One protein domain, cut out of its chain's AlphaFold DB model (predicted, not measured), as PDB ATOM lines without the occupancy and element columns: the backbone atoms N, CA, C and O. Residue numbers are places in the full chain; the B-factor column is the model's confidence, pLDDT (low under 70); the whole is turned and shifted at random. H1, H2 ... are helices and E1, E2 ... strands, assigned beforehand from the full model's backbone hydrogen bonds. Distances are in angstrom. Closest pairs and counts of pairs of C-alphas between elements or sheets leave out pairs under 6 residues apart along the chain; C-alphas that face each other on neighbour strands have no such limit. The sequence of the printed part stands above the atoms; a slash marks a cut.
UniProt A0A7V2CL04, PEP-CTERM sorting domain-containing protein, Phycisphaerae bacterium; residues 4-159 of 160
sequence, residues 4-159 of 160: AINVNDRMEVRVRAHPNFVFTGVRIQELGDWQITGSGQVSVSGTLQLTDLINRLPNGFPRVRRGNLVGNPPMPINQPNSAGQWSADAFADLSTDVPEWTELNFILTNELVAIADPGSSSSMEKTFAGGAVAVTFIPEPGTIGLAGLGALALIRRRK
ATOM      1  N   ALA A   4     150.224 150.813 196.971       88.94
ATOM      2  CA  ALA A   4     150.865 149.504 196.891       88.94
ATOM      3  C   ALA A   4     149.846 148.452 196.445       88.94
ATOM      4  O   ALA A   4     148.725 148.417 196.955       88.94
ATOM      5  N   ILE A   5     150.245 147.610 195.494       90.50
ATOM      6  CA  ILE A   5     149.479 146.459 195.022       90.50
ATOM      7  C   ILE A   5     150.354 145.224 195.192       90.50
ATOM      8  O   ILE A   5     151.485 145.199 194.707       90.50
ATOM      9  N   ASN A   6     149.794 144.204 195.842       91.81
ATOM     10  CA  ASN A   6     150.426 142.905 196.016       91.81
ATOM     11  C   ASN A   6     149.535 141.834 195.390       91.81
ATOM     12  O   ASN A   6     148.339 141.763 195.690       91.81
ATOM     13  N   VAL A   7     150.118 140.992 194.544       90.94
ATOM     14  CA  VAL A   7     149.451 139.849 193.920       90.94
ATOM     15  C   VAL A   7     150.188 138.587 194.334       90.94
ATOM     16  O   VAL A   7     151.391 138.475 194.125       90.94
ATOM     17  N   ASN A   8     149.458 137.638 194.914       91.25
ATOM     18  CA  ASN A   8     149.999 136.357 195.353       91.25
ATOM     19  C   ASN A   8     149.473 135.240 194.457       91.25
ATOM     20  O   ASN A   8     148.281 135.208 194.149       91.25
ATOM     21  N   ASP A   9     150.349 134.314 194.093       88.06
ATOM     22  CA  ASP A   9     149.997 133.134 193.312       88.06
ATOM     23  C   ASP A   9     150.649 131.873 193.909       88.06
ATOM     24  O   ASP A   9     151.670 131.922 194.609       88.06
ATOM     25  N   ARG A  10     149.987 130.733 193.702       91.38
ATOM     26  CA  ARG A  10     150.400 129.422 194.196       91.38
ATOM     27  C   ARG A  10     150.165 128.367 193.125       91.38
ATOM     28  O   ARG A  10     149.028 128.036 192.801       91.38
ATOM     29  N   MET A  11     151.252 127.729 192.711       89.12
ATOM     30  CA  MET A  11     151.228 126.530 191.883       89.12
ATOM     31  C   MET A  11     151.547 125.304 192.736       89.12
ATOM     32  O   MET A  11     152.505 125.313 193.508       89.12
ATOM     33  N   GLU A  12     150.774 124.232 192.574       93.44
ATOM     34  CA  GLU A  12     151.010 122.949 193.233       93.44
ATOM     35  C   GLU A  12     150.920 121.808 192.225       93.44
ATOM     36  O   GLU A  12     149.968 121.722 191.449       93.44
ATOM     37  N   VAL A  13     151.924 120.934 192.236       90.50
ATOM     38  CA  VAL A  13     152.014 119.808 191.312       90.50
ATOM     39  C   VAL A  13     152.565 118.594 192.040       90.50
ATOM     40  O   VAL A  13     153.602 118.647 192.703       90.50
ATOM     41  N   ARG A  14     151.906 117.458 191.828       93.88
ATOM     42  CA  ARG A  14     152.394 116.149 192.249       93.88
ATOM     43  C   ARG A  14     152.938 115.395 191.051       93.88
ATOM     44  O   ARG A  14     152.250 115.251 190.042       93.88
ATOM     45  N   VAL A  15     154.149 114.870 191.188       91.50
ATOM     46  CA  VAL A  15     154.811 114.086 190.144       91.50
ATOM     47  C   VAL A  15     155.376 112.795 190.715       91.50
ATOM     48  O   VAL A  15     155.885 112.749 191.836       91.50
ATOM     49  N   ARG A  16     155.297 111.736 189.912       93.44
ATOM     50  CA  ARG A  16     155.923 110.443 190.179       93.44
ATOM     51  C   ARG A  16     156.823 110.106 189.001       93.44
ATOM     52  O   ARG A  16     156.393 110.186 187.853       93.44
ATOM     53  N   ALA A  17     158.063 109.749 189.296       89.50
ATOM     54  CA  ALA A  17     159.008 109.272 188.310       89.50
ATOM     55  C   ALA A  17     158.569 107.894 187.792       89.50
ATOM     56  O   ALA A  17     157.991 107.083 188.522       89.50
ATOM     57  N   HIS A  18     158.851 107.614 186.523       88.31
ATOM     58  CA  HIS A  18     158.730 106.255 186.011       88.31
ATOM     59  C   HIS A  18     159.709 105.316 186.741       88.31
ATOM     60  O   HIS A  18     160.703 105.780 187.304       88.31
ATOM     61  N   PRO A  19     159.466 103.993 186.727       85.31
ATOM     62  CA  PRO A  19     160.430 103.031 187.252       85.31
ATOM     63  C   PRO A  19     161.826 103.263 186.663       85.31
ATOM     64  O   PRO A  19     161.945 103.472 185.458       85.31
ATOM     65  N   ASN A  20     162.859 103.212 187.510       82.94
ATOM     66  CA  ASN A  20     164.272 103.461 187.176       82.94
ATOM     67  C   ASN A  20     164.651 104.924 186.894       82.94
ATOM     68  O   ASN A  20     165.758 105.202 186.432       82.94
ATOM     69  N   PHE A  21     163.761 105.866 187.198       86.62
ATOM     70  CA  PHE A  21     164.051 107.294 187.158       86.62
ATOM     71  C   PHE A  21     164.016 107.884 188.559       86.62
ATOM     72  O   PHE A  21     163.224 107.472 189.409       86.62
ATOM     73  N   VAL A  22     164.850 108.897 188.767       91.12
ATOM     74  CA  VAL A  22     164.871 109.686 189.996       91.12
ATOM     75  C   VAL A  22     164.894 111.168 189.650       91.12
ATOM     76  O   VAL A  22     165.405 111.583 188.605       91.12
ATOM     77  N   PHE A  23     164.335 111.980 190.536       91.75
ATOM     78  CA  PHE A  23     164.436 113.427 190.437       91.75
ATOM     79  C   PHE A  23     165.796 113.879 190.963       91.75
ATOM     80  O   PHE A  23     166.151 113.584 192.102       91.75
ATOM     81  N   THR A  24     166.539 114.622 190.145       92.19
ATOM     82  CA  THR A  24     167.819 115.240 190.535       92.19
ATOM     83  C   THR A  24     167.690 116.734 190.771       92.19
ATOM     84  O   THR A  24     168.527 117.323 191.445       92.19
ATOM     85  N   GLY A  25     166.611 117.350 190.297       91.19
ATOM     86  CA  GLY A  25     166.247 118.695 190.698       91.19
ATOM     87  C   GLY A  25     164.935 119.156 190.085       91.19
ATOM     88  O   GLY A  25     164.434 118.603 189.105       91.19
ATOM     89  N   VAL A  26     164.379 120.210 190.665       91.69
ATOM     90  CA  VAL A  26     163.190 120.883 190.137       91.69
ATOM     91  C   VAL A  26     163.541 122.343 189.917       91.69
ATOM     92  O   VAL A  26     163.999 123.009 190.848       91.69
ATOM     93  N   ARG A  27     163.333 122.833 188.690       92.06
ATOM     94  CA  ARG A  27     163.516 124.238 188.328       92.06
ATOM     95  C   ARG A  27     162.201 124.818 187.829       92.06
ATOM     96  O   ARG A  27     161.607 124.293 186.892       92.06
ATOM     97  N   ILE A  28     161.772 125.923 188.419       90.25
ATOM     98  CA  ILE A  28     160.639 126.700 187.917       90.25
ATOM     99  C   ILE A  28     161.134 128.081 187.517       90.25
ATOM    100  O   ILE A  28     161.920 128.684 188.248       90.25
ATOM    101  N   GLN A  29     160.670 128.553 186.364       91.12
ATOM    102  CA  GLN A  29     160.976 129.867 185.832       91.12
ATOM    103  C   GLN A  29     159.681 130.651 185.608       91.12
ATOM    104  O   GLN A  29     158.731 130.181 184.977       91.12
ATOM    105  N   GLU A  30     159.662 131.872 186.117       91.62
ATOM    106  CA  GLU A  30     158.620 132.858 185.863       91.62
ATOM    107  C   GLU A  30     159.203 134.008 185.052       91.62
ATOM    108  O   GLU A  30     160.394 134.311 185.156       91.62
ATOM    109  N   LEU A  31     158.372 134.644 184.236       92.75
ATOM    110  CA  LEU A  31     158.754 135.835 183.494       92.75
ATOM    111  C   LEU A  31     157.560 136.750 183.278       92.75
ATOM    112  O   LEU A  31     156.404 136.317 183.255       92.75
ATOM    113  N   GLY A  32     157.861 138.017 183.063       94.19
ATOM    114  CA  GLY A  32     156.875 138.988 182.648       94.19
ATOM    115  C   GLY A  32     157.468 140.370 182.498       94.19
ATOM    116  O   GLY A  32     158.671 140.527 182.283       94.19
ATOM    117  N   ASP A  33     156.607 141.366 182.614       96.06
ATOM    118  CA  ASP A  33     156.917 142.748 182.287       96.06
ATOM    119  C   ASP A  33     156.733 143.643 183.515       96.06
ATOM    120  O   ASP A  33     155.975 143.339 184.442       96.06
ATOM    121  N   TRP A  34     157.471 144.746 183.555       97.25
ATOM    122  CA  TRP A  34     157.354 145.747 184.605       97.25
ATOM    123  C   TRP A  34     157.566 147.156 184.055       97.25
ATOM    124  O   TRP A  34     158.273 147.365 183.066       97.25
ATOM    125  N   GLN A  35     156.971 148.137 184.728       97.69
ATOM    126  CA  GLN A  35     157.125 149.552 184.404       97.69
ATOM    127  C   GLN A  35     156.983 150.417 185.656       97.69
ATOM    128  O   GLN A  35     156.088 150.198 186.472       97.69
ATOM    129  N   ILE A  36     157.829 151.440 185.763       97.88
ATOM    130  CA  ILE A  36     157.781 152.517 186.753       97.88
ATOM    131  C   ILE A  36     157.759 153.849 185.996       97.88
ATOM    132  O   ILE A  36     158.654 154.154 185.210       97.88
ATOM    133  N   THR A  37     156.751 154.676 186.250       97.75
ATOM    134  CA  THR A  37     156.633 156.055 185.758       97.75
ATOM    135  C   THR A  37     156.605 156.984 186.964       97.75
ATOM    136  O   THR A  37     155.753 156.828 187.832       97.75
ATOM    137  N   GLY A  38     157.534 157.936 187.042       96.12
ATOM    138  CA  GLY A  38     157.829 158.674 188.271       96.12
ATOM    139  C   GLY A  38     158.727 157.863 189.210       96.12
ATOM    140  O   GLY A  38     159.694 157.255 188.748       96.12
ATOM    141  N   SER A  39     158.427 157.860 190.510       96.19
ATOM    142  CA  SER A  39     159.156 157.102 191.534       96.19
ATOM    143  C   SER A  39     158.304 155.991 192.159       96.19
ATOM    144  O   SER A  39     157.079 156.081 192.274       96.19
ATOM    145  N   GLY A  40     158.969 154.901 192.528       95.94
ATOM    146  CA  GLY A  40     158.326 153.698 193.032       95.94
ATOM    147  C   GLY A  40     159.274 152.507 193.023       95.94
ATOM    148  O   GLY A  40     160.478 152.656 192.810       95.94
ATOM    149  N   GLN A  41     158.723 151.319 193.243       97.31
ATOM    150  CA  GLN A  41     159.455 150.066 193.124       97.31
ATOM    151  C   GLN A  41     158.553 148.921 192.674       97.31
ATOM    152  O   GLN A  41     157.352 148.917 192.948       97.31
ATOM    153  N   VAL A  42     159.155 147.924 192.038       97.81
ATOM    154  CA  VAL A  42     158.536 146.629 191.747       97.81
ATOM    155  C   VAL A  42     159.413 145.508 192.294       97.81
ATOM    156  O   VAL A  42     160.634 145.649 192.383       97.81
ATOM    157  N   SER A  43     158.808 144.400 192.705       97.25
ATOM    158  CA  SER A  43     159.536 143.252 193.241       97.25
ATOM    159  C   SER A  43     158.780 141.963 192.977       97.25
ATOM    160  O   SER A  43     157.559 141.927 193.095       97.25
ATOM    161  N   VAL A  44     159.522 140.893 192.703       95.94
ATOM    162  CA  VAL A  44     159.013 139.524 192.771       95.94
ATOM    163  C   VAL A  44     159.818 138.748 193.801       95.94
ATOM    164  O   VAL A  44     161.046 138.838 193.853       95.94
ATOM    165  N   SER A  45     159.125 137.982 194.633       95.69
ATOM    166  CA  SER A  45     159.749 137.071 195.587       95.69
ATOM    167  C   SER A  45     158.939 135.788 195.697       95.69
ATOM    168  O   SER A  45     157.778 135.743 195.300       95.69
ATOM    169  N   GLY A  46     159.549 134.717 196.194       95.00
ATOM    170  CA  GLY A  46     158.858 133.443 196.288       95.00
ATOM    171  C   GLY A  46     159.726 132.305 196.792       95.00
ATOM    172  O   GLY A  46     160.933 132.440 197.012       95.00
ATOM    173  N   THR A  47     159.097 131.153 196.986       96.19
ATOM    174  CA  THR A  47     159.757 129.931 197.444       96.19
ATOM    175  C   THR A  47     159.148 128.721 196.752       96.19
ATOM    176  O   THR A  47     157.935 128.520 196.765       96.19
ATOM    177  N   LEU A  48     160.017 127.896 196.177       95.31
ATOM    178  CA  LEU A  48     159.732 126.532 195.767       95.31
ATOM    179  C   LEU A  48     159.955 125.616 196.968       95.31
ATOM    180  O   LEU A  48     161.040 125.610 197.551       95.31
ATOM    181  N   GLN A  49     158.960 124.813 197.318       97.19
ATOM    182  CA  GLN A  49     159.057 123.774 198.332       97.19
ATOM    183  C   GLN A  49     158.747 122.415 197.715       97.19
ATOM    184  O   GLN A  49     157.658 122.203 197.190       97.19
ATOM    185  N   LEU A  50     159.682 121.479 197.837       96.19
ATOM    186  CA  LEU A  50     159.536 120.083 197.442       96.19
ATOM    187  C   LEU A  50     159.317 119.233 198.689       96.19
ATOM    188  O   LEU A  50     160.020 119.416 199.681       96.19
ATOM    189  N   THR A  51     158.379 118.295 198.638       97.19
ATOM    190  CA  THR A  51     158.123 117.317 199.702       97.19
ATOM    191  C   THR A  51     158.216 115.912 199.130       97.19
ATOM    192  O   THR A  51     157.505 115.600 198.175       97.19
ATOM    193  N   ASP A  52     159.074 115.076 199.713       96.69
ATOM    194  CA  ASP A  52     159.184 113.656 199.369       96.69
ATOM    195  C   ASP A  52     157.939 112.929 199.889       96.69
ATOM    196  O   ASP A  52     157.576 113.055 201.064       96.69
ATOM    197  N   LEU A  53     157.251 112.212 199.002       95.62
ATOM    198  CA  LEU A  53     156.007 111.516 199.332       95.62
ATOM    199  C   LEU A  53     156.223 110.049 199.719       95.62
ATOM    200  O   LEU A  53     155.275 109.404 200.170       95.62
ATOM    201  N   ILE A  54     157.446 109.534 199.570       94.56
ATOM    202  CA  ILE A  54     157.789 108.133 199.834       94.56
ATOM    203  C   ILE A  54     158.739 108.032 201.018       94.56
ATOM    204  O   ILE A  54     158.452 107.320 201.983       94.56
ATOM    205  N   ASN A  55     159.856 108.756 200.975       93.19
ATOM    206  CA  ASN A  55     160.881 108.633 201.999       93.19
ATOM    207  C   ASN A  55     160.663 109.634 203.134       93.19
ATOM    208  O   ASN A  55     160.250 110.780 202.943       93.19
ATOM    209  N   ARG A  56     161.008 109.208 204.349       92.69
ATOM    210  CA  ARG A  56     160.947 110.032 205.560       92.69
ATOM    211  C   ARG A  56     162.321 110.138 206.197       92.69
ATOM    212  O   ARG A  56     163.176 109.276 206.013       92.69
ATOM    213  N   LEU A  57     162.520 111.207 206.955       91.25
ATOM    214  CA  LEU A  57     163.685 111.345 207.816       91.25
ATOM    215  C   LEU A  57     163.652 110.274 208.927       91.25
ATOM    216  O   LEU A  57     162.567 109.797 209.272       91.25
ATOM    217  N   PRO A  58     164.796 109.925 209.551       90.81
ATOM    218  CA  PRO A  58     164.845 108.923 210.626       90.81
ATOM    219  C   PRO A  58     163.930 109.229 211.822       90.81
ATOM    220  O   PRO A  58     163.510 108.331 212.542       90.81
ATOM    221  N   ASN A  59     163.597 110.504 212.021       91.62
ATOM    222  CA  ASN A  59     162.679 110.991 213.048       91.62
ATOM    223  C   ASN A  59     161.193 110.964 212.616       91.62
ATOM    224  O   ASN A  59     160.346 111.506 213.319       91.62
ATOM    225  N   GLY A  60     160.865 110.375 211.460       89.75
ATOM    226  CA  GLY A  60     159.501 110.214 210.943       89.75
ATOM    227  C   GLY A  60     158.921 111.431 210.208       89.75
ATOM    228  O   GLY A  60     157.831 111.337 209.628       89.75
ATOM    229  N   PHE A  61     159.632 112.561 210.177       91.25
ATOM    230  CA  PHE A  61     159.170 113.766 209.486       91.25
ATOM    231  C   PHE A  61     159.350 113.662 207.957       91.25
ATOM    232  O   PHE A  61     160.253 112.958 207.488       91.25
ATOM    233  N   PRO A  62     158.511 114.354 207.158       91.25
ATOM    234  CA  PRO A  62     158.697 114.438 205.711       91.25
ATOM    235  C   PRO A  62     160.045 115.064 205.352       91.25
ATOM    236  O   PRO A  62     160.488 116.014 206.004       91.25
ATOM    237  N   ARG A  63     160.682 114.568 204.289       94.94
ATOM    238  CA  ARG A  63     161.851 115.237 203.710       94.94
ATOM    239  C   ARG A  63     161.376 116.411 202.869       94.94
ATOM    240  O   ARG A  63     160.495 116.259 202.024       94.94
ATOM    241  N   VAL A  64     161.962 117.578 203.113       95.56
ATOM    242  CA  VAL A  64     161.603 118.821 202.429       95.56
ATOM    243  C   VAL A  64     162.859 119.462 201.860       95.56
ATOM    244  O   VAL A  64     163.864 119.587 202.560       95.56
ATOM    245  N   ARG A  65     162.785 119.913 200.607       95.94
ATOM    246  CA  ARG A  65     163.820 120.728 199.960       95.94
ATOM    247  C   ARG A  65     163.212 122.052 199.517       95.94
ATOM    248  O   ARG A  65     162.032 122.106 199.181       95.94
ATOM    249  N   ARG A  66     163.994 123.128 199.550       96.38
ATOM    250  CA  ARG A  66     163.532 124.465 199.165       96.38
ATOM    251  C   ARG A  66     164.488 125.123 198.186       96.38
ATOM    252  O   ARG A  66     165.691 124.895 198.270       96.38
ATOM    253  N   GLY A  67     163.928 125.944 197.309       94.81
ATOM    254  CA  GLY A  67     164.645 126.875 196.450       94.81
ATOM    255  C   GLY A  67     163.978 128.242 196.532       94.81
ATOM    256  O   GLY A  67     162.754 128.330 196.476       94.81
ATOM    257  N   ASN A  68     164.761 129.305 196.685       96.31
ATOM    258  CA  ASN A  68     164.214 130.660 196.649       96.31
ATOM    259  C   ASN A  68     164.047 131.097 195.198       96.31
ATOM    260  O   ASN A  68     164.869 130.743 194.354       96.31
ATOM    261  N   LEU A  69     163.002 131.873 194.928       94.00
ATOM    262  CA  LEU A  69     162.842 132.532 193.642       94.00
ATOM    263  C   LEU A  69     163.836 133.702 193.571       94.00
ATOM    264  O   LEU A  69     163.803 134.596 194.418       94.00
ATOM    265  N   VAL A  70     164.735 133.681 192.591       95.75
ATOM    266  CA  VAL A  70     165.758 134.714 192.393       95.75
ATOM    267  C   VAL A  70     165.416 135.513 191.144       95.75
ATOM    268  O   VAL A  70     165.425 134.968 190.043       95.75
ATOM    269  N   GLY A  71     165.101 136.796 191.329       95.12
ATOM    270  CA  GLY A  71     164.751 137.714 190.247       95.12
ATOM    271  C   GLY A  71     165.963 138.217 189.456       95.12
ATOM    272  O   GLY A  71     167.032 138.468 190.017       95.12
ATOM    273  N   ASN A  72     165.762 138.399 188.156       95.19
ATOM    274  CA  ASN A  72     166.651 139.079 187.228       95.19
ATOM    275  C   ASN A  72     165.832 140.100 186.403       95.19
ATOM    276  O   ASN A  72     164.904 139.688 185.706       95.19
ATOM    277  N   PRO A  73     166.148 141.404 186.455       96.75
ATOM    278  CA  PRO A  73     167.227 142.010 187.241       96.75
ATOM    279  C   PRO A  73     167.018 141.841 188.762       96.75
ATOM    280  O   PRO A  73     165.927 141.450 189.185       96.75
ATOM    281  N   PRO A  74     168.059 142.074 189.589       96.19
ATOM    282  CA  PRO A  74     167.952 141.931 191.037       96.19
ATOM    283  C   PRO A  74     166.800 142.764 191.604       96.19
ATOM    284  O   PRO A  74     166.670 143.948 191.298       96.19
ATOM    285  N   MET A  75     165.970 142.128 192.429       96.12
ATOM    286  CA  MET A  75     164.774 142.728 193.023       96.12
ATOM    287  C   MET A  75     165.076 143.267 194.438       96.12
ATOM    288  O   MET A  75     165.872 142.649 195.152       96.12
ATOM    289  N   PRO A  76     164.433 144.363 194.888       96.94
ATOM    290  CA  PRO A  76     163.461 145.173 194.151       96.94
ATOM    291  C   PRO A  76     164.120 146.075 193.098       96.94
ATOM    292  O   PRO A  76     165.240 146.551 193.278       96.94
ATOM    293  N   ILE A  77     163.382 146.367 192.028       97.56
ATOM    294  CA  ILE A  77     163.755 147.362 191.021       97.56
ATOM    295  C   ILE A  77     163.102 148.686 191.410       97.56
ATOM    296  O   ILE A  77     161.893 148.740 191.615       97.56
ATOM    297  N   ASN A  78     163.883 149.759 191.496       97.19
ATOM    298  CA  ASN A  78     163.415 151.079 191.933       97.19
ATOM    299  C   ASN A  78     163.937 152.229 191.056       97.19
ATOM    300  O   ASN A  78     164.010 153.377 191.495       97.19
ATOM    301  N   GLN A  79     164.321 151.927 189.815       97.12
ATOM    302  CA  GLN A  79     164.818 152.930 188.884       97.12
ATOM    303  C   GLN A  79     163.653 153.795 188.355       97.12
ATOM    304  O   GLN A  79     162.721 153.262 187.746       97.12
ATOM    305  N   PRO A  80     163.677 155.128 188.536       96.94
ATOM    306  CA  PRO A  80     162.617 156.003 188.040       96.94
ATOM    307  C   PRO A  80     162.485 155.975 186.515       96.94
ATOM    308  O   PRO A  80     163.494 155.902 185.811       96.94
ATOM    309  N   ASN A  81     161.255 156.120 186.010       97.31
ATOM    310  CA  ASN A  81     160.945 156.222 184.573       97.31
ATOM    311  C   ASN A  81     161.580 155.114 183.721       97.31
ATOM    312  O   ASN A  81     162.197 155.379 182.688       97.31
ATOM    313  N   SER A  82     161.457 153.874 184.179       97.81
ATOM    314  CA  SER A  82     162.062 152.716 183.537       97.81
ATOM    315  C   SER A  82     161.055 151.584 183.383       97.81
ATOM    316  O   SER A  82     160.042 151.529 184.079       97.81
ATOM    317  N   ALA A  83     161.309 150.711 182.418       97.56
ATOM    318  CA  ALA A  83     160.481 149.557 182.123       97.56
ATOM    319  C   ALA A  83     161.354 148.454 181.537       97.56
ATOM    320  O   ALA A  83     162.444 148.719 181.016       97.56
ATOM    321  N   GLY A  84     160.863 147.225 181.586       96.81
ATOM    322  CA  GLY A  84     161.544 146.105 180.970       96.81
ATOM    323  C   GLY A  84     160.890 144.780 181.296       96.81
ATOM    324  O   GLY A  84     159.789 144.709 181.837       96.81
ATOM    325  N   GLN A  85     161.621 143.724 180.970       96.12
ATOM    326  CA  GLN A  85     161.259 142.369 181.342       96.12
ATOM    327  C   GLN A  85     161.906 141.997 182.669       96.12
ATOM    328  O   GLN A  85     162.974 142.503 183.033       96.12
ATOM    329  N   TRP A  86     161.250 141.095 183.378       95.31
ATOM    330  CA  TRP A  86     161.809 140.401 184.519       95.31
ATOM    331  C   TRP A  86     161.691 138.895 184.299       95.31
ATOM    332  O   TRP A  86     160.759 138.404 183.660       95.31
ATOM    333  N   SER A  87     162.638 138.155 184.854       94.69
ATOM    334  CA  SER A  87     162.547 136.710 185.020       94.69
ATOM    335  C   SER A  87     162.860 136.350 186.459       94.69
ATOM    336  O   SER A  87     163.589 137.074 187.132       94.69
ATOM    337  N   ALA A  88     162.344 135.231 186.942       93.62
ATOM    338  CA  ALA A  88     162.678 134.738 188.260       93.62
ATOM    339  C   ALA A  88     162.783 133.214 188.258       93.62
ATOM    340  O   ALA A  88     161.901 132.522 187.754       93.62
ATOM    341  N   ASP A  89     163.874 132.698 188.812       93.19
ATOM    342  CA  ASP A  89     164.193 131.275 188.799       93.19
ATOM    343  C   ASP A  89     164.237 130.734 190.227       93.19
ATOM    344  O   ASP A  89     164.946 131.266 191.080       93.19
ATOM    345  N   ALA A  90     163.519 129.642 190.482       93.06
ATOM    346  CA  ALA A  90     163.674 128.840 191.689       93.06
ATOM    347  C   ALA A  90     164.219 127.462 191.319       93.06
ATOM    348  O   ALA A  90     163.656 126.769 190.471       93.06
ATOM    349  N   PHE A  91     165.296 127.046 191.985       93.75
ATOM    350  CA  PHE A  91     165.894 125.729 191.802       93.75
ATOM    351  C   PHE A  91     166.108 125.038 193.146       93.75
ATOM    352  O   PHE A  91     166.620 125.634 194.094       93.75
ATOM    353  N   ALA A  92     165.717 123.771 193.208       94.00
ATOM    354  CA  ALA A  92     165.973 122.886 194.330       94.00
ATOM    355  C   ALA A  92     166.728 121.652 193.823       94.00
ATOM    356  O   ALA A  92     166.181 120.857 193.055       94.00
ATOM    357  N   ASP A  93     167.981 121.519 194.260       92.31
ATOM    358  CA  ASP A  93     168.856 120.394 193.935       92.31
ATOM    359  C   ASP A  93     168.546 119.186 194.831       92.31
ATOM    360  O   ASP A  93     168.411 119.314 196.053       92.31
ATOM    361  N   LEU A  94     168.421 118.021 194.199       93.25
ATOM    362  CA  LEU A  94     168.166 116.713 194.805       93.25
ATOM    363  C   LEU A  94     169.234 115.683 194.403       93.25
ATOM    364  O   LEU A  94     169.148 114.522 194.789       93.25
ATOM    365  N   SER A  95     170.237 116.074 193.619       89.88
ATOM    366  CA  SER A  95     171.209 115.155 193.015       89.88
ATOM    367  C   SER A  95     172.078 114.403 194.028       89.88
ATOM    368  O   SER A  95     172.635 113.358 193.702       89.88
ATOM    369  N   THR A  96     172.183 114.917 195.254       89.88
ATOM    370  CA  THR A  96     172.999 114.350 196.341       89.88
ATOM    371  C   THR A  96     172.168 113.696 197.446       89.88
ATOM    372  O   THR A  96     172.714 113.204 198.434       89.88
ATOM    373  N   ASP A  97     170.847 113.685 197.295       90.31
ATOM    374  CA  ASP A  97     169.926 113.210 198.314       90.31
ATOM    375  C   ASP A  97     169.810 111.678 198.298       90.31
ATOM    376  O   ASP A  97     169.479 111.079 197.278       90.31
ATOM    377  N   VAL A  98     169.999 111.050 199.465       88.75
ATOM    378  CA  VAL A  98     169.831 109.601 199.667       88.75
ATOM    379  C   VAL A  98     168.860 109.354 200.831       88.75
ATOM    380  O   VAL A  98     169.035 109.960 201.893       88.75
ATOM    381  N   PRO A  99     167.848 108.479 200.686       90.69
ATOM    382  CA  PRO A  99     167.454 107.771 199.459       90.69
ATOM    383  C   PRO A  99     166.974 108.728 198.355       90.69
ATOM    384  O   PRO A  99     166.635 109.885 198.626       90.69
ATOM    385  N   GLU A 100     166.961 108.256 197.112       92.44
ATOM    386  CA  GLU A 100     166.598 109.066 195.954       92.44
ATOM    387  C   GLU A 100     165.108 109.443 195.948       92.44
ATOM    388  O   GLU A 100     164.239 108.728 196.462       92.44
ATOM    389  N   TRP A 101     164.800 110.584 195.331       93.56
ATOM    390  CA  TRP A 101     163.440 111.103 195.220       93.56
ATOM    391  C   TRP A 101     162.758 110.520 193.980       93.56
ATOM    392  O   TRP A 101     163.182 110.773 192.854       93.56
ATOM    393  N   THR A 102     161.676 109.765 194.169       94.06
ATOM    394  CA  THR A 102     160.920 109.112 193.076       94.06
ATOM    395  C   THR A 102     159.468 109.567 192.997       94.06
ATOM    396  O   THR A 102     158.820 109.419 191.963       94.06
ATOM    397  N   GLU A 103     158.946 110.181 194.053       95.19
ATOM    398  CA  GLU A 103     157.639 110.820 194.047       95.19
ATOM    399  C   GLU A 103     157.663 112.029 194.969       95.19
ATOM    400  O   GLU A 103     158.062 111.939 196.132       95.19
ATOM    401  N   LEU A 104     157.237 113.171 194.439       95.06
ATOM    402  CA  LEU A 104     157.261 114.422 195.172       95.06
ATOM    403  C   LEU A 104     156.026 115.267 194.888       95.06
ATOM    404  O   LEU A 104     155.428 115.211 193.811       95.06
ATOM    405  N   ASN A 105     155.661 116.061 195.884       95.38
ATOM    406  CA  ASN A 105     154.796 117.217 195.710       95.38
ATOM    407  C   ASN A 105     155.679 118.457 195.674       95.38
ATOM    408  O   ASN A 105     156.543 118.602 196.543       95.38
ATOM    409  N   PHE A 106     155.453 119.358 194.727       92.50
ATOM    410  CA  PHE A 106     156.079 120.668 194.759       92.50
ATOM    411  C   PHE A 106     155.054 121.784 194.770       92.50
ATOM    412  O   PHE A 106     154.040 121.734 194.079       92.50
ATOM    413  N   ILE A 107     155.352 122.798 195.574       94.69
ATOM    414  CA  ILE A 107     154.560 124.009 195.713       94.69
ATOM    415  C   ILE A 107     155.484 125.184 195.422       94.69
ATOM    416  O   ILE A 107     156.505 125.334 196.092       94.69
ATOM    417  N   LEU A 108     155.131 126.008 194.440       93.62
ATOM    418  CA  LEU A 108     155.729 127.322 194.252       93.62
ATOM    419  C   LEU A 108     154.731 128.366 194.743       93.62
ATOM    420  O   LEU A 108     153.602 128.412 194.264       93.62
ATOM    421  N   THR A 109     155.159 129.201 195.682       94.56
ATOM    422  CA  THR A 109     154.439 130.422 196.058       94.56
ATOM    423  C   THR A 109     155.259 131.621 195.638       94.56
ATOM    424  O   THR A 109     156.452 131.667 195.959       94.56
ATOM    425  N   ASN A 110     154.633 132.588 194.981       93.69
ATOM    426  CA  ASN A 110     155.279 133.843 194.635       93.69
ATOM    427  C   ASN A 110     154.367 135.045 194.929       93.69
ATOM    428  O   ASN A 110     153.141 134.935 194.956       93.69
ATOM    429  N   GLU A 111     154.998 136.193 195.144       95.06
ATOM    430  CA  GLU A 111     154.357 137.483 195.359       95.06
ATOM    431  C   GLU A 111     154.958 138.501 194.390       95.06
ATOM    432  O   GLU A 111     156.182 138.669 194.344       95.06
ATOM    433  N   LEU A 112     154.095 139.179 193.630       95.62
ATOM    434  CA  LEU A 112     154.436 140.365 192.852       95.62
ATOM    435  C   LEU A 112     153.985 141.605 193.618       95.62
ATOM    436  O   LEU A 112     152.829 141.699 194.031       95.62
ATOM    437  N   VAL A 113     154.888 142.565 193.769       96.88
ATOM    438  CA  VAL A 113     154.661 143.819 194.487       96.88
ATOM    439  C   VAL A 113     154.938 144.981 193.547       96.88
ATOM    440  O   VAL A 113     155.999 145.034 192.928       96.88
ATOM    441  N   ALA A 114     154.021 145.944 193.488       97.12
ATOM    442  CA  ALA A 114     154.219 147.224 192.817       97.12
ATOM    443  C   ALA A 114     153.842 148.369 193.762       97.12
ATOM    444  O   ALA A 114     152.723 148.427 194.271       97.12
ATOM    445  N   ILE A 115     154.778 149.287 193.997       97.31
ATOM    446  CA  ILE A 115     154.606 150.461 194.860       97.31
ATOM    447  C   ILE A 115     154.888 151.717 194.049       97.31
ATOM    448  O   ILE A 115     155.906 151.792 193.363       97.31
ATOM    449  N   ALA A 116     154.011 152.710 194.147       96.62
ATOM    450  CA  ALA A 116     154.160 154.004 193.497       96.62
ATOM    451  C   ALA A 116     154.035 155.145 194.510       96.62
ATOM    452  O   ALA A 116     153.157 155.133 195.378       96.62
ATOM    453  N   ASP A 117     154.893 156.150 194.369       95.44
ATOM    454  CA  ASP A 117     154.806 157.391 195.133       95.44
ATOM    455  C   ASP A 117     153.687 158.310 194.604       95.44
ATOM    456  O   ASP A 117     153.154 158.091 193.510       95.44
ATOM    457  N   PRO A 118     153.290 159.362 195.347       95.06
ATOM    458  CA  PRO A 118     152.274 160.302 194.879       95.06
ATOM    459  C   PRO A 118     152.608 160.899 193.503       95.06
ATOM    460  O   PRO A 118     153.698 161.423 193.294       95.06
ATOM    461  N   GLY A 119     151.652 160.842 192.572       93.38
ATOM    462  CA  GLY A 119     151.833 161.337 191.201       93.38
ATOM    463  C   GLY A 119     152.618 160.400 190.274       93.38
ATOM    464  O   GLY A 119     152.908 160.788 189.146       93.38
ATOM    465  N   SER A 120     152.940 159.188 190.731       96.44
ATOM    466  CA  SER A 120     153.672 158.159 189.984       96.44
ATOM    467  C   SER A 120     152.800 156.917 189.748       96.44
ATOM    468  O   SER A 120     151.714 156.783 190.316       96.44
ATOM    469  N   SER A 121     153.276 155.982 188.926       95.88
ATOM    470  CA  SER A 121     152.657 154.669 188.723       95.88
ATOM    471  C   SER A 121     153.714 153.575 188.607       95.88
ATOM    472  O   SER A 121     154.713 153.761 187.918       95.88
ATOM    473  N   SER A 122     153.446 152.415 189.200       97.00
ATOM    474  CA  SER A 122     154.278 151.216 189.083       97.00
ATOM    475  C   SER A 122     153.390 150.033 188.731       97.00
ATOM    476  O   SER A 122     152.286 149.912 189.261       97.00
ATOM    477  N   SER A 123     153.863 149.163 187.848       96.31
ATOM    478  CA  SER A 123     153.144 147.971 187.404       96.31
ATOM    479  C   SER A 123     154.106 146.808 187.219       96.31
ATOM    480  O   SER A 123     155.260 147.000 186.831       96.31
ATOM    481  N   MET A 124     153.618 145.611 187.521       95.31
ATOM    482  CA  MET A 124     154.344 144.367 187.341       95.31
ATOM    483  C   MET A 124     153.344 143.279 186.973       95.31
ATOM    484  O   MET A 124     152.326 143.116 187.647       95.31
ATOM    485  N   GLU A 125     153.634 142.554 185.904       93.69
ATOM    486  CA  GLU A 125     152.773 141.516 185.356       93.69
ATOM    487  C   GLU A 125     153.570 140.228 185.161       93.69
ATOM    488  O   GLU A 125     154.752 140.266 184.821       93.69
ATOM    489  N   LYS A 126     152.917 139.084 185.390       91.19
ATOM    490  CA  LYS A 126     153.442 137.755 185.068       91.19
ATOM    491  C   LYS A 126     152.868 137.325 183.721       91.19
ATOM    492  O   LYS A 126     151.677 137.043 183.631       91.19
ATOM    493  N   THR A 127     153.719 137.230 182.708       85.25
ATOM    494  CA  THR A 127     153.317 136.901 181.329       85.25
ATOM    495  C   THR A 127     153.451 135.401 181.051       85.25
ATOM    496  O   THR A 127     152.709 134.842 180.244       85.25
ATOM    497  N   PHE A 128     154.360 134.706 181.745       77.31
ATOM    498  CA  PHE A 128     154.494 133.251 181.663       77.31
ATOM    499  C   PHE A 128     154.993 132.642 182.977       77.31
ATOM    500  O   PHE A 128     155.877 133.177 183.647       77.31
ATOM    501  N   ALA A 129     154.445 131.473 183.304       67.62
ATOM    502  CA  ALA A 129     154.939 130.583 184.344       67.62
ATOM    503  C   ALA A 129     155.190 129.205 183.726       67.62
ATOM    504  O   ALA A 129     154.263 128.578 183.207       67.62
ATOM    505  N   GLY A 130     156.434 128.728 183.771       60.78
ATOM    506  CA  GLY A 130     156.813 127.427 183.226       60.78
ATOM    507  C   GLY A 130     157.808 126.699 184.114       60.78
ATOM    508  O   GLY A 130     158.725 127.288 184.679       60.78
ATOM    509  N   GLY A 131     157.631 125.389 184.245       59.44
ATOM    510  CA  GLY A 131     158.528 124.528 185.007       59.44
ATOM    511  C   GLY A 131     159.293 123.572 184.105       59.44
ATOM    512  O   GLY A 131     158.693 122.916 183.257       59.44
ATOM    513  N   ALA A 132     160.599 123.447 184.328       60.31
ATOM    514  CA  ALA A 132     161.399 122.351 183.801       60.31
ATOM    515  C   ALA A 132     161.799 121.438 184.967       60.31
ATOM    516  O   ALA A 132     162.558 121.818 185.861       60.31
ATOM    517  N   VAL A 133     161.290 120.208 184.973       59.00
ATOM    518  CA  VAL A 133     161.727 119.192 185.935       59.00
ATOM    519  C   VAL A 133     162.949 118.488 185.353       59.00
ATOM    520  O   VAL A 133     162.857 117.868 184.294       59.00
ATOM    521  N   ALA A 134     164.098 118.598 186.023       58.47
ATOM    522  CA  ALA A 134     165.311 117.901 185.619       58.47
ATOM    523  C   ALA A 134     165.270 116.468 186.171       58.47
ATOM    524  O   ALA A 134     165.293 116.241 187.383       58.47
ATOM    525  N   VAL A 135     165.178 115.495 185.265       54.31
ATOM    526  CA  VAL A 135     165.161 114.064 185.589       54.31
ATOM    527  C   VAL A 135     166.438 113.442 185.036       54.31
ATOM    528  O   VAL A 135     166.720 113.580 183.845       54.31
ATOM    529  N   THR A 136     167.203 112.753 185.881       52.44
ATOM    530  CA  THR A 136     168.416 112.039 185.458       52.44
ATOM    531  C   THR A 136     168.209 110.534 185.588       52.44
ATOM    532  O   THR A 136     167.525 110.052 186.491       52.44
ATOM    533  N   PHE A 137     168.818 109.783 184.673       45.03
ATOM    534  CA  PHE A 137     168.819 108.325 184.666       45.03
ATOM    535  C   PHE A 137     169.911 107.796 185.602       45.03
ATOM    536  O   PHE A 137     171.082 108.140 185.427       45.03
ATOM    537  N   ILE A 138     169.553 106.918 186.542       55.06
ATOM    538  CA  ILE A 138     170.524 106.053 187.224       55.06
ATOM    539  C   ILE A 138     170.366 104.655 186.612       55.06
ATOM    540  O   ILE A 138     169.289 104.069 186.735       55.06
ATOM    541  N   PRO A 139     171.383 104.106 185.917       42.84
ATOM    542  CA  PRO A 139     171.300 102.746 185.401       42.84
ATOM    543  C   PRO A 139     171.141 101.755 186.555       42.84
ATOM    544  O   PRO A 139     171.844 101.854 187.561       42.84
ATOM    545  N   GLU A 140     170.260 100.765 186.393       51.12
ATOM    546  CA  GLU A 140     170.111  99.695 187.378       51.12
ATOM    547  C   GLU A 140     171.475  99.022 187.639       51.12
ATOM    548  O   GLU A 140     172.157  98.642 186.672       51.12
ATOM    549  N   PRO A 141     171.860  98.783 188.911       51.16
ATOM    550  CA  PRO A 141     173.097  98.076 189.260       51.16
ATOM    551  C   PRO A 141     173.251  96.720 188.547       51.16
ATOM    552  O   PRO A 141     174.368  96.274 188.275       51.16
ATOM    553  N   GLY A 142     172.130  96.083 188.179       49.81
ATOM    554  CA  GLY A 142     172.100  94.825 187.431       49.81
ATOM    555  C   GLY A 142     172.741  94.902 186.041       49.81
ATOM    556  O   GLY A 142     173.371  93.937 185.611       49.81
ATOM    557  N   THR A 143     172.674  96.052 185.364       52.19
ATOM    558  CA  THR A 143     173.215  96.215 184.000       52.19
ATOM    559  C   THR A 143     174.746  96.243 184.000       52.19
ATOM    560  O   THR A 143     175.387  95.671 183.119       52.19
ATOM    561  N   ILE A 144     175.350  96.841 185.033       53.47
ATOM    562  CA  ILE A 144     176.810  96.883 185.210       53.47
ATOM    563  C   ILE A 144     177.332  95.514 185.679       53.47
ATOM    564  O   ILE A 144     178.359  95.039 185.189       53.47
ATOM    565  N   GLY A 145     176.594  94.834 186.564       51.72
ATOM    566  CA  GLY A 145     176.935  93.484 187.026       51.72
ATOM    567  C   GLY A 145     176.913  92.433 185.908       51.72
ATOM    568  O   GLY A 145     177.845  91.636 185.792       51.72
ATOM    569  N   LEU A 146     175.898  92.458 185.037       54.38
ATOM    570  CA  LEU A 146     175.780  91.536 183.899       54.38
ATOM    571  C   LEU A 146     176.838  91.787 182.815       54.38
ATOM    572  O   LEU A 146     177.379  90.824 182.268       54.38
ATOM    573  N   ALA A 147     177.197  93.045 182.545       57.97
ATOM    574  CA  ALA A 147     178.291  93.369 181.627       57.97
ATOM    575  C   ALA A 147     179.654  92.875 182.158       57.97
ATOM    576  O   ALA A 147     180.437  92.283 181.410       57.97
ATOM    577  N   GLY A 148     179.912  93.040 183.462       57.53
ATOM    578  CA  GLY A 148     181.123  92.532 184.118       57.53
ATOM    579  C   GLY A 148     181.211  91.002 184.125       57.53
ATOM    580  O   GLY A 148     182.261  90.432 183.821       57.53
ATOM    581  N   LEU A 149     180.098  90.314 184.396       60.34
ATOM    582  CA  LEU A 149     180.032  88.848 184.361       60.34
ATOM    583  C   LEU A 149     180.134  88.289 182.931       60.34
ATOM    584  O   LEU A 149     180.797  87.271 182.720       60.34
ATOM    585  N   GLY A 150     179.561  88.972 181.937       58.38
ATOM    586  CA  GLY A 150     179.698  88.622 180.521       58.38
ATOM    587  C   GLY A 150     181.144  88.731 180.021       58.38
ATOM    588  O   GLY A 150     181.632  87.832 179.331       58.38
ATOM    589  N   ALA A 151     181.871  89.772 180.439       59.25
ATOM    590  CA  ALA A 151     183.293  89.927 180.134       59.25
ATOM    591  C   ALA A 151     184.146  88.807 180.763       59.25
ATOM    592  O   ALA A 151     185.014  88.238 180.098       59.25
ATOM    593  N   LEU A 152     183.858  88.418 182.009       60.47
ATOM    594  CA  LEU A 152     184.549  87.315 182.689       60.47
ATOM    595  C   LEU A 152     184.270  85.948 182.037       60.47
ATOM    596  O   LEU A 152     185.183  85.128 181.911       60.47
ATOM    597  N   ALA A 153     183.044  85.708 181.565       61.09
ATOM    598  CA  ALA A 153     182.686  84.482 180.850       61.09
ATOM    599  C   ALA A 153     183.399  84.362 179.486       61.09
ATOM    600  O   ALA A 153     183.844  83.272 179.113       61.09
ATOM    601  N   LEU A 154     183.572  85.476 178.767       61.62
ATOM    602  CA  LEU A 154     184.324  85.524 177.506       61.62
ATOM    603  C   LEU A 154     185.837  85.353 177.717       61.62
ATOM    604  O   LEU A 154     186.494  84.674 176.928       61.62
ATOM    605  N   ILE A 155     186.391  85.896 178.807       65.31
ATOM    606  CA  ILE A 155     187.809  85.719 179.167       65.31
ATOM    607  C   ILE A 155     188.100  84.267 179.569       65.31
ATOM    608  O   ILE A 155     189.135  83.719 179.185       65.31
ATOM    609  N   ARG A 156     187.179  83.598 180.278       59.75
ATOM    610  CA  ARG A 156     187.334  82.182 180.654       59.75
ATOM    611  C   ARG A 156     187.289  81.240 179.447       59.75
ATOM    612  O   ARG A 156     188.011  80.251 179.435       59.75
ATOM    613  N   ARG A 157     186.518  81.571 178.404       56.22
ATOM    614  CA  ARG A 157     186.478  80.802 177.143       56.22
ATOM    615  C   ARG A 157     187.744  80.910 176.292       56.22
ATOM    616  O   ARG A 157     187.925  80.089 175.409       56.22
ATOM    617  N   ARG A 158     188.617  81.891 176.543       55.12
ATOM    618  CA  ARG A 158     189.909  82.032 175.847       55.12
ATOM    619  C   ARG A 158     191.051  81.226 176.477       55.12
ATOM    620  O   ARG A 158     192.138  81.208 175.911       55.12
ATOM    621  N   LYS A 159     190.833  80.620 177.648       51.34
ATOM    622  CA  LYS A 159     191.851  79.866 178.402       51.34
ATOM    623  C   LYS A 159     191.612  78.348 178.452       51.34
ATOM    624  O   LYS A 159     192.382  77.670 179.124       51.34
TER     625      LYS A 159
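Overview. This is residues 4 to 159 of the 160 residues of the protein "PEP-CTERM sorting domain-containing protein" of Phycisphaerae bacterium (UniProt A0A7V2CL04). One long seven-stranded sheet is curled like part of a barrel and folded back on itself, E1 and E6 facing E4, E5, E2 and E7, with E3 as the hinge. Beyond E7, residues 141 to 159 stick out as a lone arm, of which 141 to 157 belong to H1. The 156 printed residues are mostly strand, seven named strands and then one named helix, and the sheet runs E1 E6 E3 E4 E5 E2 E7, antiparallel throughout. The whole is extended, radius of gyration of the C-alphas 23.2 A, spanning 91 by 38 by 20 A; the arm adds to a body of 62 by 30 by 20 A.

Along the chain. Find C-alpha 4 at (150.865, 149.504, 196.891), where E1, residues 4 to 16, begins. E2 is 21 to 37, 49.3 A; E3 40 to 56, 45.5 A; E4 62 to 72; E5 82 to 93; E6 103 to 116; E7 121 to 137, 49.2 A. H1, 141 to 157, ends at (186.478, 80.802, 177.143).

Arrangement. Look at the folded sheet, two leaves of one sheet face to face: 97 pairs of C-alphas are within 11 A. E3, E4 and E5 form a meander, successive antiparallel neighbours in two hairpins; N 50 and O 65 are 2.8 A apart, N 72 and O 87 2.7 A. E2 to E5 and E3 to E6 are Greek keys, a meander plus a strand pairing first with fourth: N 30 and O 88, 2.8 A; N 49 and O 107, 2.8 A. At the edge strands, E1 and E7, N 7 and O 112 are within hydrogen-bond range across E1 and E6 at 2.8 A, and N 35 and O 123 across E2 and E7 at 2.9 A. E3 bends by 76 degrees at residue 53. H1, not on the sheet, has every O i to N i+4 pair within hydrogen-bond range.

Size, cuts and confidence. The farthest C-alphas, Gly 119 and Lys 159, are 91.7 A apart. The printed part has no cut and no long link. Residues 129 to 159 are under pLDDT 70.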